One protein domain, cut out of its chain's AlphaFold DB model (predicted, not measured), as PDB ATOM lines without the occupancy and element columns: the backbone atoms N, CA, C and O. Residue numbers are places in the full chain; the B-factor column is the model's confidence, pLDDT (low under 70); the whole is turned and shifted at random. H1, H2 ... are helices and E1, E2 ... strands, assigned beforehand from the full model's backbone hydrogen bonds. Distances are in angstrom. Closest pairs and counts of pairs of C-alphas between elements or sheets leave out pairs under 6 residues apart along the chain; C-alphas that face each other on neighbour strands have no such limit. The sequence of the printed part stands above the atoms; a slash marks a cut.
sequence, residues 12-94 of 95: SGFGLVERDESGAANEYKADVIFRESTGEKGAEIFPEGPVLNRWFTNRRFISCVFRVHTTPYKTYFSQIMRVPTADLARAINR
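AT A GLANCE: This is residues 12 to 94 of the 95 residues of an uncharacterized protein of Pseudomonas sp. ef1 (UniProt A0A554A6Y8). Two long two-stranded ribbons cross as a loose X with a gap between them, and two short helices, H1 and H2, lie side by side on one side of the crossing, at the end of the second ribbon where E3 and E6 lie. The first ribbon is the hairpin E1 and E2; the second runs out through E3 and E4 and folds back through E5 and E6, with a break in its course. The printed part has 83 residues with two named helices and six named strands, in the order E1 E2 H1 E3 E4 E5 E6 H2, and its class is mixed, helices and strands. The strands form three antiparallel two-stranded sheets, E1 - E2, E3 - E6 and E4 - E5. The whole is loose, with a radius of gyration of the C-alphas of 14.9 A and spans of 35 by 34 by 21 A.

HOW THE PARTS SIT: Begin at E1, residues 12 to 19, and its antiparallel neighbour E2, residues 28 to 37, a hairpin at 164 degrees; look for N 14 and O 33, 3.0 A apart, and N 29 and O 18, 2.8 A apart, both within hydrogen-bond range. Past E2, residues 44 to 45 pair antiparallel with residues 36 to 37 of E2. H1, residues 49 to 57, comes closest to E2 with the C-alphas of Leu 52 and Phe 34, 7.9 A apart. Next, E3, residues 61 to 64, is near E1 and runs on into E4, residues 67 to 71, across a break of 2 residues, at 10 degrees. E4 and E5, residues 74 to 77, are an antiparallel hairpin, with N 68 and O 76 2.9 A apart, within hydrogen-bond range. E6, residues 81 to 84, is antiparallel to E3 at 145 degrees, with N 64 and O 81 2.8 A apart, within hydrogen-bond range. H2, residues 85 to 92, touches H1 at a shallow tilt of 10 degrees, opposite ways; their closest C-alphas, those of Thr 85 and Phe 56, are 5.3 A apart. E2 and E3 are apart, and so are E1 and E4. In H2 every O i to N i+4 pair is within hydrogen-bond range; in H1, 3 of 5 are.

IN THESE COORDINATES: Find C-alpha 12 at (146.024, 186.400, 185.400), where E1 begins; it runs 23.1 A to C-alpha 19. E2 runs 28.5 A and ends at C-alpha 37, at (139.502, 190.231, 188.962). From there look on to H1, 12.7 A long, then E3, 9.3 A, E4, 12.1 A, E5, 10.2 A, and E6, 9.5 A. H2 runs 10.8 A and ends at C-alpha 92, at (144.065, 185.811, 168.879).

THE WHOLE: The two C-alphas farthest apart, those of Ala 25 and Glu 40, are 45.0 A apart. The printed part has no cut. The link from E2 to H1, with 11 residues, is long; that from E1 to E2, with 8, is short. The mean pLDDT of the printed part is 84.9, and residues 39 to 42, in the long link, are under 70.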
ATOM      1  N   SER A  12     145.322 187.682 185.421       87.50
ATOM      2  CA  SER A  12     146.024 186.400 185.400       87.50
ATOM      3  C   SER A  12     145.549 185.560 184.224       87.50
ATOM      4  O   SER A  12     144.492 185.830 183.661       87.50
ATOM      5  N   GLY A  13     146.335 184.556 183.859       88.81
ATOM      6  CA  GLY A  13     145.902 183.500 182.956       88.81
ATOM      7  C   GLY A  13     146.216 182.147 183.570       88.81
ATOM      8  O   GLY A  13     147.193 182.016 184.311       88.81
ATOM      9  N   PHE A  14     145.379 181.160 183.291       89.12
ATOM     10  CA  PHE A  14     145.611 179.771 183.662       89.12
ATOM     11  C   PHE A  14     145.165 178.869 182.520       89.12
ATOM     12  O   PHE A  14     144.348 179.259 181.690       89.12
ATOM     13  N   GLY A  15     145.740 177.680 182.455       89.19
ATOM     14  CA  GLY A  15     145.559 176.819 181.305       89.19
ATOM     15  C   GLY A  15     146.101 175.425 181.524       89.19
ATOM     16  O   GLY A  15     146.756 175.153 182.536       89.19
ATOM     17  N   LEU A  16     145.821 174.566 180.553       87.56
ATOM     18  CA  LEU A  16     146.351 173.215 180.482       87.56
ATOM     19  C   LEU A  16     147.433 173.159 179.405       87.56
ATOM     20  O   LEU A  16     147.350 173.846 178.388       87.56
ATOM     21  N   VAL A  17     148.458 172.351 179.660       86.50
ATOM     22  CA  VAL A  17     149.473 172.005 178.667       86.50
ATOM     23  C   VAL A  17     149.298 170.535 178.338       86.50
ATOM     24  O   VAL A  17     149.359 169.693 179.235       86.50
ATOM     25  N   GLU A  18     149.100 170.241 177.064       88.81
ATOM     26  CA  GLU A  18     148.906 168.896 176.541       88.81
ATOM     27  C   GLU A  18     149.959 168.607 175.476       88.81
ATOM     28  O   GLU A  18     150.533 169.515 174.872       88.81
ATOM     29  N   ARG A  19     150.263 167.327 175.274       85.94
ATOM     30  CA  ARG A  19     151.158 166.923 174.192       85.94
ATOM     31  C   ARG A  19     150.417 167.084 172.868       85.94
ATOM     32  O   ARG A  19     149.288 166.618 172.754       85.94
ATOM     33  N   ASP A  20     151.059 167.699 171.881       87.12
ATOM     34  CA  ASP A  20     150.515 167.722 170.528       87.12
ATOM     35  C   ASP A  20     150.777 166.358 169.874       87.12
ATOM     36  O   ASP A  20     151.920 165.995 169.591       87.12
ATOM     37  N   GLU A  21     149.721 165.565 169.697       83.75
ATOM     38  CA  GLU A  21     149.814 164.236 169.083       83.75
ATOM     39  C   GLU A  21     150.086 164.295 167.574       83.75
ATOM     40  O   GLU A  21     150.580 163.323 167.008       83.75
ATOM     41  N   SER A  22     149.787 165.427 166.927       82.12
ATOM     42  CA  SER A  22     150.030 165.641 165.495       82.12
ATOM     43  C   SER A  22     151.404 166.258 165.210       82.12
ATOM     44  O   SER A  22     151.832 166.294 164.055       82.12
ATOM     45  N   GLY A  23     152.074 166.758 166.250       73.31
ATOM     46  CA  GLY A  23     153.351 167.454 166.170       73.31
ATOM     47  C   GLY A  23     154.584 166.548 166.216       73.31
ATOM     48  O   GLY A  23     154.519 165.315 166.226       73.31
ATOM     49  N   ALA A  24     155.756 167.181 166.252       79.56
ATOM     50  CA  ALA A  24     157.024 166.478 166.409       79.56
ATOM     51  C   ALA A  24     157.163 165.837 167.805       79.56
ATOM     52  O   ALA A  24     156.443 166.142 168.760       79.56
ATOM     53  N   ALA A  25     158.160 164.960 167.964       75.00
ATOM     54  CA  ALA A  25     158.519 164.458 169.286       75.00
ATOM     55  C   ALA A  25     158.869 165.638 170.216       75.00
ATOM     56  O   ALA A  25     159.811 166.383 169.944       75.00
ATOM     57  N   ASN A  26     158.136 165.752 171.330       78.56
ATOM     58  CA  ASN A  26     158.219 166.821 172.340       78.56
ATOM     59  C   ASN A  26     157.534 168.149 171.979       78.56
ATOM     60  O   ASN A  26     157.864 169.180 172.567       78.56
ATOM     61  N   GLU A  27     156.574 168.139 171.058       83.62
ATOM     62  CA  GLU A  27     155.702 169.288 170.834       83.62
ATOM     63  C   GLU A  27     154.527 169.282 171.824       83.62
ATOM     64  O   GLU A  27     153.918 168.245 172.107       83.62
ATOM     65  N   TYR A  28     154.249 170.448 172.407       83.19
ATOM     66  CA  TYR A  28     153.206 170.636 173.409       83.19
ATOM     67  C   TYR A  28     152.375 171.864 173.063       83.19
ATOM     68  O   TYR A  28     152.916 172.915 172.713       83.19
ATOM     69  N   LYS A  29     151.062 171.739 173.232       86.06
ATOM     70  CA  LYS A  29     150.095 172.819 173.079       86.06
ATOM     71  C   LYS A  29     149.660 173.302 174.457       86.06
ATOM     72  O   LYS A  29     149.420 172.503 175.356       86.06
ATOM     73  N   ALA A  30     149.562 174.617 174.618       85.38
ATOM     74  CA  ALA A  30     149.037 175.233 175.828       85.38
ATOM     75  C   ALA A  30     147.771 176.021 175.497       85.38
ATOM     76  O   ALA A  30     147.835 176.995 174.747       85.38
ATOM     77  N   ASP A  31     146.649 175.630 176.095       86.38
ATOM     78  CA  ASP A  31     145.388 176.362 176.004       86.38
ATOM     79  C   ASP A  31     145.216 177.201 177.268       86.38
ATOM     80  O   ASP A  31     145.192 176.674 178.382       86.38
ATOM     81  N   VAL A  32     145.152 178.525 177.102       87.50
ATOM     82  CA  VAL A  32     145.205 179.492 178.208       87.50
ATOM     83  C   VAL A  32     143.978 180.390 178.190       87.50
ATOM     84  O   VAL A  32     143.690 181.044 177.191       87.50
ATOM     85  N   ILE A  33     143.315 180.490 179.338       89.00
ATOM     86  CA  ILE A  33     142.205 181.408 179.584       89.00
ATOM     87  C   ILE A  33     142.717 182.559 180.445       89.00
ATOM     88  O   ILE A  33     143.319 182.350 181.503       89.00
ATOM     89  N   PHE A  34     142.472 183.789 179.998       90.44
ATOM     90  CA  PHE A  34     142.802 185.001 180.743       90.44
ATOM     91  C   PHE A  34     141.593 185.496 181.534       90.44
ATOM     92  O   PHE A  34     140.459 185.386 181.083       90.44
ATOM     93  N   ARG A  35     141.846 186.072 182.712       90.31
ATOM     94  CA  ARG A  35     140.825 186.684 183.568       90.31
ATOM     95  C   ARG A  35     141.308 187.976 184.223       90.31
ATOM     96  O   ARG A  35     142.489 188.109 184.567       90.31
ATOM     97  N   GLU A  36     140.385 188.905 184.439       89.25
ATOM     98  CA  GLU A  36     140.540 190.081 185.298       89.25
ATOM     99  C   GLU A  36     139.661 189.928 186.538       89.25
ATOM    100  O   GLU A  36     138.465 189.679 186.429       89.25
ATOM    101  N   SER A  37     140.251 190.095 187.718       82.94
ATOM    102  CA  SER A  37     139.502 190.231 188.962       82.94
ATOM    103  C   SER A  37     139.102 191.692 189.151       82.94
ATOM    104  O   SER A  37     139.953 192.586 189.107       82.94
ATOM    105  N   THR A  38     137.813 191.943 189.368       76.69
ATOM    106  CA  THR A  38     137.270 193.307 189.482       76.69
ATOM    107  C   THR A  38     137.324 193.871 190.904       76.69
ATOM    108  O   THR A  38     136.964 195.024 191.115       76.69
ATOM    109  N   GLY A  39     137.800 193.099 191.888       66.06
ATOM    110  CA  GLY A  39     137.864 193.509 193.297       66.06
ATOM    111  C   GLY A  39     136.515 193.494 194.032       66.06
ATOM    112  O   GLY A  39     136.495 193.496 195.261       66.06
ATOM    113  N   GLU A  40     135.388 193.400 193.322       65.56
ATOM    114  CA  GLU A  40     134.077 193.129 193.915       65.56
ATOM    115  C   GLU A  40     133.901 191.624 194.125       65.56
ATOM    116  O   GLU A  40     133.836 190.878 193.158       65.56
ATOM    117  N   LYS A  41     133.841 191.173 195.388       62.53
ATOM    118  CA  LYS A  41     133.355 189.850 195.850       62.53
ATOM    119  C   LYS A  41     133.488 188.675 194.853       62.53
ATOM    120  O   LYS A  41     132.529 187.945 194.621       62.53
ATOM    121  N   GLY A  42     134.680 188.460 194.296       63.69
ATOM    122  CA  GLY A  42     134.955 187.311 193.425       63.69
ATOM    123  C   GLY A  42     134.396 187.400 192.001       63.69
ATOM    124  O   GLY A  42     134.382 186.385 191.314       63.69
ATOM    125  N   ALA A  43     133.961 188.572 191.539       75.06
ATOM    126  CA  ALA A  43     133.614 188.772 190.140       75.06
ATOM    127  C   ALA A  43     134.873 188.699 189.254       75.06
ATOM    128  O   ALA A  43     135.907 189.329 189.522       75.06
ATOM    129  N   GLU A  44     134.769 187.897 188.196       82.50
ATOM    130  CA  GLU A  44     135.818 187.667 187.206       82.50
ATOM    131  C   GLU A  44     135.300 188.043 185.817       82.50
ATOM    132  O   GLU A  44     134.169 187.723 185.454       82.50
ATOM    133  N   ILE A  45     136.140 188.725 185.042       87.56
ATOM    134  CA  ILE A  45     135.881 189.050 183.639       87.56
ATOM    135  C   ILE A  45     136.848 188.244 182.783       87.56
ATOM    136  O   ILE A  45     138.056 188.286 183.014       87.56
ATOM    137  N   PHE A  46     136.326 187.571 181.764       88.44
ATOM    138  CA  PHE A  46     137.106 186.851 180.761       88.44
ATOM    139  C   PHE A  46     137.184 187.719 179.499       88.44
ATOM    140  O   PHE A  46     136.200 187.822 178.770       88.44
ATOM    141  N   PRO A  47     138.286 188.458 179.277       87.31
ATOM    142  CA  PRO A  47     138.418 189.296 178.094       87.31
ATOM    143  C   PRO A  47     138.608 188.445 176.835       87.31
ATOM    144  O   PRO A  47     139.381 187.489 176.828       87.31
ATOM    145  N   GLU A  48     137.999 188.882 175.739       85.19
ATOM    146  CA  GLU A  48     138.106 188.233 174.430       85.19
ATOM    147  C   GLU A  48     138.515 189.241 173.347       85.19
ATOM    148  O   GLU A  48     138.441 190.467 173.533       85.19
ATOM    149  N   GLY A  49     138.998 188.712 172.219       86.12
ATOM    150  CA  GLY A  49     139.282 189.459 170.995       86.12
ATOM    151  C   GLY A  49     140.059 190.770 171.221       86.12
ATOM    152  O   GLY A  49     141.154 190.755 171.801       86.12
ATOM    153  N   PRO A  50     139.527 191.938 170.800       86.62
ATOM    154  CA  PRO A  50     140.229 193.219 170.908       86.62
ATOM    155  C   PRO A  50     140.581 193.636 172.342       86.62
ATOM    156  O   PRO A  50     141.582 194.327 172.551       86.62
ATOM    157  N   VAL A  51     139.771 193.252 173.335       87.12
ATOM    158  CA  VAL A  51     139.997 193.623 174.742       87.12
ATOM    159  C   VAL A  51     141.203 192.872 175.289       87.12
ATOM    160  O   VAL A  51     142.081 193.486 175.901       87.12
ATOM    161  N   LEU A  52     141.277 191.568 175.013       88.19
ATOM    162  CA  LEU A  52     142.422 190.746 175.383       88.19
ATOM    163  C   LEU A  52     143.681 191.175 174.618       88.19
ATOM    164  O   LEU A  52     144.742 191.327 175.220       88.19
ATOM    165  N   ASN A  53     143.566 191.482 173.324       88.25
ATOM    166  CA  ASN A  53     144.707 191.920 172.518       88.25
ATOM    167  C   ASN A  53     145.374 193.196 173.084       88.25
ATOM    168  O   ASN A  53     146.602 193.292 173.154       88.25
ATOM    169  N   ARG A  54     144.583 194.148 173.605       88.00
ATOM    170  CA  ARG A  54     145.108 195.361 174.271       88.00
ATOM    171  C   ARG A  54     145.962 195.061 175.503       88.00
ATOM    172  O   ARG A  54     146.816 195.871 175.864       88.00
ATOM    173  N   TRP A  55     145.756 193.925 176.170       87.38
ATOM    174  CA  TRP A  55     146.585 193.541 177.318       87.38
ATOM    175  C   TRP A  55     148.016 193.193 176.905       87.38
ATOM    176  O   TRP A  55     148.939 193.318 177.714       87.38
ATOM    177  N   PHE A  56     148.204 192.800 175.647       87.75
ATOM    178  CA  PHE A  56     149.481 192.370 175.094       87.75
ATOM    179  C   PHE A  56     150.245 193.493 174.396       87.75
ATOM    180  O   PHE A  56     151.471 193.458 174.383       87.75
ATOM    181  N   THR A  57     149.564 194.537 173.914       81.38
ATOM    182  CA  THR A  57     150.181 195.643 173.156       81.38
ATOM    183  C   THR A  57     151.277 196.391 173.927       81.38
ATOM    184  O   THR A  57     152.270 196.808 173.342       81.38
ATOM    185  N   ASN A  58     151.135 196.538 175.249       81.06
ATOM    186  CA  ASN A  58     152.044 197.358 176.066       81.06
ATOM    187  C   ASN A  58     153.156 196.563 176.765       81.06
ATOM    188  O   ASN A  58     153.919 197.118 177.555       81.06
ATOM    189  N   ARG A  59     153.238 195.250 176.540       86.38
ATOM    190  CA  ARG A  59     154.210 194.372 177.202       86.38
ATOM    191  C   ARG A  59     154.983 193.626 176.135       86.38
ATOM    192  O   ARG A  59     154.395 193.238 175.142       86.38
ATOM    193  N   ARG A  60     156.285 193.407 176.331       90.31
ATOM    194  CA  ARG A  60     157.095 192.566 175.422       90.31
ATOM    195  C   ARG A  60     156.965 191.077 175.739       90.31
ATOM    196  O   ARG A  60     157.136 190.238 174.864       90.31
ATOM    197  N   PHE A  61     156.694 190.759 177.001       92.00
ATOM    198  CA  PHE A  61     156.573 189.397 177.497       92.00
ATOM    199  C   PHE A  61     155.585 189.324 178.663       92.00
ATOM    200  O   PHE A  61     155.364 190.315 179.369       92.00
ATOM    201  N   ILE A  62     155.032 188.134 178.882       89.31
ATOM    202  CA  ILE A  62     154.340 187.758 180.114       89.31
ATOM    203  C   ILE A  62     155.161 186.704 180.856       89.31
ATOM    204  O   ILE A  62     155.776 185.829 180.246       89.31
ATOM    205  N   SER A  63     155.184 186.804 182.182       90.69
ATOM    206  CA  SER A  63     155.786 185.776 183.029       90.69
ATOM    207  C   SER A  63     154.809 184.615 183.175       90.69
ATOM    208  O   SER A  63     153.692 184.811 183.649       90.69
ATOM    209  N   CYS A  64     155.241 183.422 182.784       89.00
ATOM    210  CA  CYS A  64     154.493 182.181 182.917       89.00
ATOM    211  C   CYS A  64     155.291 181.190 183.768       89.00
ATOM    212  O   CYS A  64     156.523 181.160 183.718       89.00
ATOM    213  N   VAL A  65     154.590 180.380 184.553       90.69
ATOM    214  CA  VAL A  65     155.173 179.268 185.302       90.69
ATOM    215  C   VAL A  65     154.333 178.039 185.016       90.69
ATOM    216  O   VAL A  65     153.118 178.056 185.203       90.69
ATOM    217  N   PHE A  66     154.988 176.974 184.572       86.75
ATOM    218  CA  PHE A  66     154.358 175.680 184.386       86.75
ATOM    219  C   PHE A  66     154.438 174.880 185.683       86.75
ATOM    220  O   PHE A  66     155.457 174.900 186.376       86.75
ATOM    221  N   ARG A  67     153.353 174.188 186.026       88.44
ATOM    222  CA  ARG A  67     153.236 173.433 187.269       88.44
ATOM    223  C   ARG A  67     152.889 171.988 186.965       88.44
ATOM    224  O   ARG A  67     151.900 171.728 186.291       88.44
ATOM    225  N   VAL A  68     153.661 171.063 187.526       85.44
ATOM    226  CA  VAL A  68     153.423 169.620 187.414       85.44
ATOM    227  C   VAL A  68     153.177 169.047 188.797       85.44
ATOM    228  O   VAL A  68     153.963 169.261 189.723       85.44
ATOM    229  N   HIS A  69     152.098 168.284 188.923       83.88
ATOM    230  CA  HIS A  69     151.841 167.461 190.096       83.88
ATOM    231  C   HIS A  69     152.364 166.050 189.819       83.88
ATOM    232  O   HIS A  69     151.841 165.365 188.948       83.88
ATOM    233  N   THR A  70     153.405 165.614 190.534       79.25
ATOM    234  CA  THR A  70     153.892 164.222 190.424       79.25
ATOM    235  C   THR A  70     153.179 163.296 191.403       79.25
ATOM    236  O   THR A  70     153.083 162.099 191.171       79.25
ATOM    237  N   THR A  71     152.713 163.848 192.525       81.56
ATOM    238  CA  THR A  71     151.861 163.188 193.523       81.56
ATOM    239  C   THR A  71     150.882 164.227 194.088       81.56
ATOM    240  O   THR A  71     151.105 165.425 193.886       81.56
ATOM    241  N   PRO A  72     149.838 163.832 194.845       79.75
ATOM    242  CA  PRO A  72     148.892 164.782 195.444       79.75
ATOM    243  C   PRO A  72     149.543 165.847 196.342       79.75
ATOM    244  O   PRO A  72     148.995 166.930 196.516       79.75
ATOM    245  N   TYR A  73     150.727 165.557 196.888       82.62
ATOM    246  CA  TYR A  73     151.430 166.425 197.837       82.62
ATOM    247  C   TYR A  73     152.701 167.056 197.266       82.62
ATOM    248  O   TYR A  73     153.301 167.912 197.914       82.62
ATOM    249  N   LYS A  74     153.139 166.644 196.069       86.00
ATOM    250  CA  LYS A  74     154.397 167.108 195.479       86.00
ATOM    251  C   LYS A  74     154.147 167.823 194.163       86.00
ATOM    252  O   LYS A  74     153.762 167.228 193.157       86.00
ATOM    253  N   THR A  75     154.396 169.123 194.212       87.06
ATOM    254  CA  THR A  75     154.197 170.053 193.109       87.06
ATOM    255  C   THR A  75     155.541 170.644 192.721       87.06
ATOM    256  O   THR A  75     156.245 171.180 193.576       87.06
ATOM    257  N   TYR A  76     155.881 170.563 191.440       88.25
ATOM    258  CA  TYR A  76     157.061 171.208 190.881       88.25
ATOM    259  C   TYR A  76     156.641 172.374 190.007       88.25
ATOM    260  O   TYR A  76     155.636 172.305 189.298       88.25
ATOM    261  N   PHE A  77     157.438 173.431 190.054       89.81
ATOM    262  CA  PHE A  77     157.265 174.613 189.233       89.81
ATOM    263  C   PHE A  77     158.452 174.725 188.287       89.81
ATOM    264  O   PHE A  77     159.594 174.483 188.685       89.81
ATOM    265  N   SER A  78     158.188 175.096 187.040       88.19
ATOM    266  CA  SER A  78     159.246 175.490 186.122       88.19
ATOM    267  C   SER A  78     159.936 176.760 186.621       88.19
ATOM    268  O   SER A  78     159.407 177.514 187.443       88.19
ATOM    269  N   GLN A  79     161.096 177.061 186.043       91.94
ATOM    270  CA  GLN A  79     161.607 178.427 186.086       91.94
ATOM    271  C   GLN A  79     160.612 179.387 185.414       91.94
ATOM    272  O   GLN A  79     159.771 178.968 184.612       91.94
ATOM    273  N   ILE A  80     160.705 180.678 185.748       91.44
ATOM    274  CA  ILE A  80     159.864 181.709 185.133       91.44
ATOM    275  C   ILE A  80     160.179 181.769 183.638       91.44
ATOM    276  O   ILE A  80     161.276 182.152 183.236       91.44
ATOM    277  N   MET A  81     159.187 181.435 182.824       89.81
ATOM    278  CA  MET A  81     159.247 181.539 181.374       89.81
ATOM    279  C   MET A  81     158.765 182.923 180.947       89.81
ATOM    280  O   MET A  81     157.752 183.420 181.440       89.81
ATOM    281  N   ARG A  82     159.483 183.557 180.018       91.94
ATOM    282  CA  ARG A  82     159.091 184.841 179.425       91.94
ATOM    283  C   ARG A  82     158.457 184.582 178.067       91.94
ATOM    284  O   ARG A  82     159.166 184.471 177.073       91.94
ATOM    285  N   VAL A  83     157.134 184.471 178.040       88.62
ATOM    286  CA  VAL A  83     156.383 184.215 176.805       88.62
ATOM    287  C   VAL A  83     156.217 185.531 176.042       88.62
ATOM    288  O   VAL A  83     155.697 186.487 176.630       88.62
ATOM    289  N   PRO A  84     156.643 185.623 174.768       91.94
ATOM    290  CA  PRO A  84     156.453 186.820 173.960       91.94
ATOM    291  C   PRO A  84     154.968 187.125 173.756       91.94
ATOM    292  O   PRO A  84     154.182 186.288 173.322       91.94
ATOM    293  N   THR A  85     154.573 188.360 174.032       91.38
ATOM    294  CA  THR A  85     153.186 188.822 173.844       91.38
ATOM    295  C   THR A  85     152.777 188.904 172.379       91.38
ATOM    296  O   THR A  85     151.595 188.785 172.072       91.38
ATOM    297  N   ALA A  86     153.742 189.086 171.474       89.81
ATOM    298  CA  ALA A  86     153.504 189.116 170.036       89.81
ATOM    299  C   ALA A  86     152.939 187.785 169.512       89.81
ATOM    300  O   ALA A  86     152.079 187.797 168.632       89.81
ATOM    301  N   ASP A  87     153.378 186.656 170.071       86.38
ATOM    302  CA  ASP A  87     152.899 185.333 169.663       86.38
ATOM    303  C   ASP A  87     151.463 185.094 170.153       86.38
ATOM    304  O   ASP A  87     150.627 184.601 169.400       86.38
ATOM    305  N   LEU A  88     151.140 185.557 171.367       86.88
ATOM    306  CA  LEU A  88     149.779 185.520 171.919       86.88
ATOM    307  C   LEU A  88     148.817 186.418 171.134       86.88
ATOM    308  O   LEU A  88     147.714 186.005 170.792       86.88
ATOM    309  N   ALA A  89     149.249 187.638 170.803       87.75
ATOM    310  CA  ALA A  89     148.474 188.545 169.966       87.75
ATOM    311  C   ALA A  89     148.226 187.942 168.576       87.75
ATOM    312  O   ALA A  89     147.126 188.050 168.042       87.75
ATOM    313  N   ARG A  90     149.222 187.267 167.988       86.19
ATOM    314  CA  ARG A  90     149.053 186.572 166.707       86.19
ATOM    315  C   ARG A  90     148.040 185.435 166.809       86.19
ATOM    316  O   ARG A  90     147.234 185.303 165.901       86.19
ATOM    317  N   ALA A  91     148.071 184.657 167.892       83.44
ATOM    318  CA  ALA A  91     147.126 183.566 168.114       83.44
ATOM    319  C   ALA A  91     145.671 184.060 168.175       83.44
ATOM    320  O   ALA A  91     144.815 183.450 167.552       83.44
ATOM    321  N   ILE A  92     145.412 185.203 168.825       83.88
ATOM    322  CA  ILE A  92     144.065 185.811 168.879       83.88
ATOM    323  C   ILE A  92     143.569 186.236 167.496       83.88
ATOM    324  O   ILE A  92     142.396 186.097 167.192       83.88
ATOM    325  N   ASN A  93     144.448 186.781 166.653       77.56
ATOM    326  CA  ASN A  93     144.057 187.280 165.330       77.56
ATOM    327  C   ASN A  93     144.027 186.184 164.249       77.56
ATOM    328  O   ASN A  93     143.826 186.507 163.081       77.56
ATOM    329  N   ARG A  94     144.318 184.926 164.602       71.75
ATOM    330  CA  ARG A  94     144.331 183.789 163.666       71.75
ATOM    331  C   ARG A  94     142.982 183.052 163.616       71.75
ATOM    332  O   ARG A  94     142.915 182.009 162.971       71.75
TER     333      ARG A  94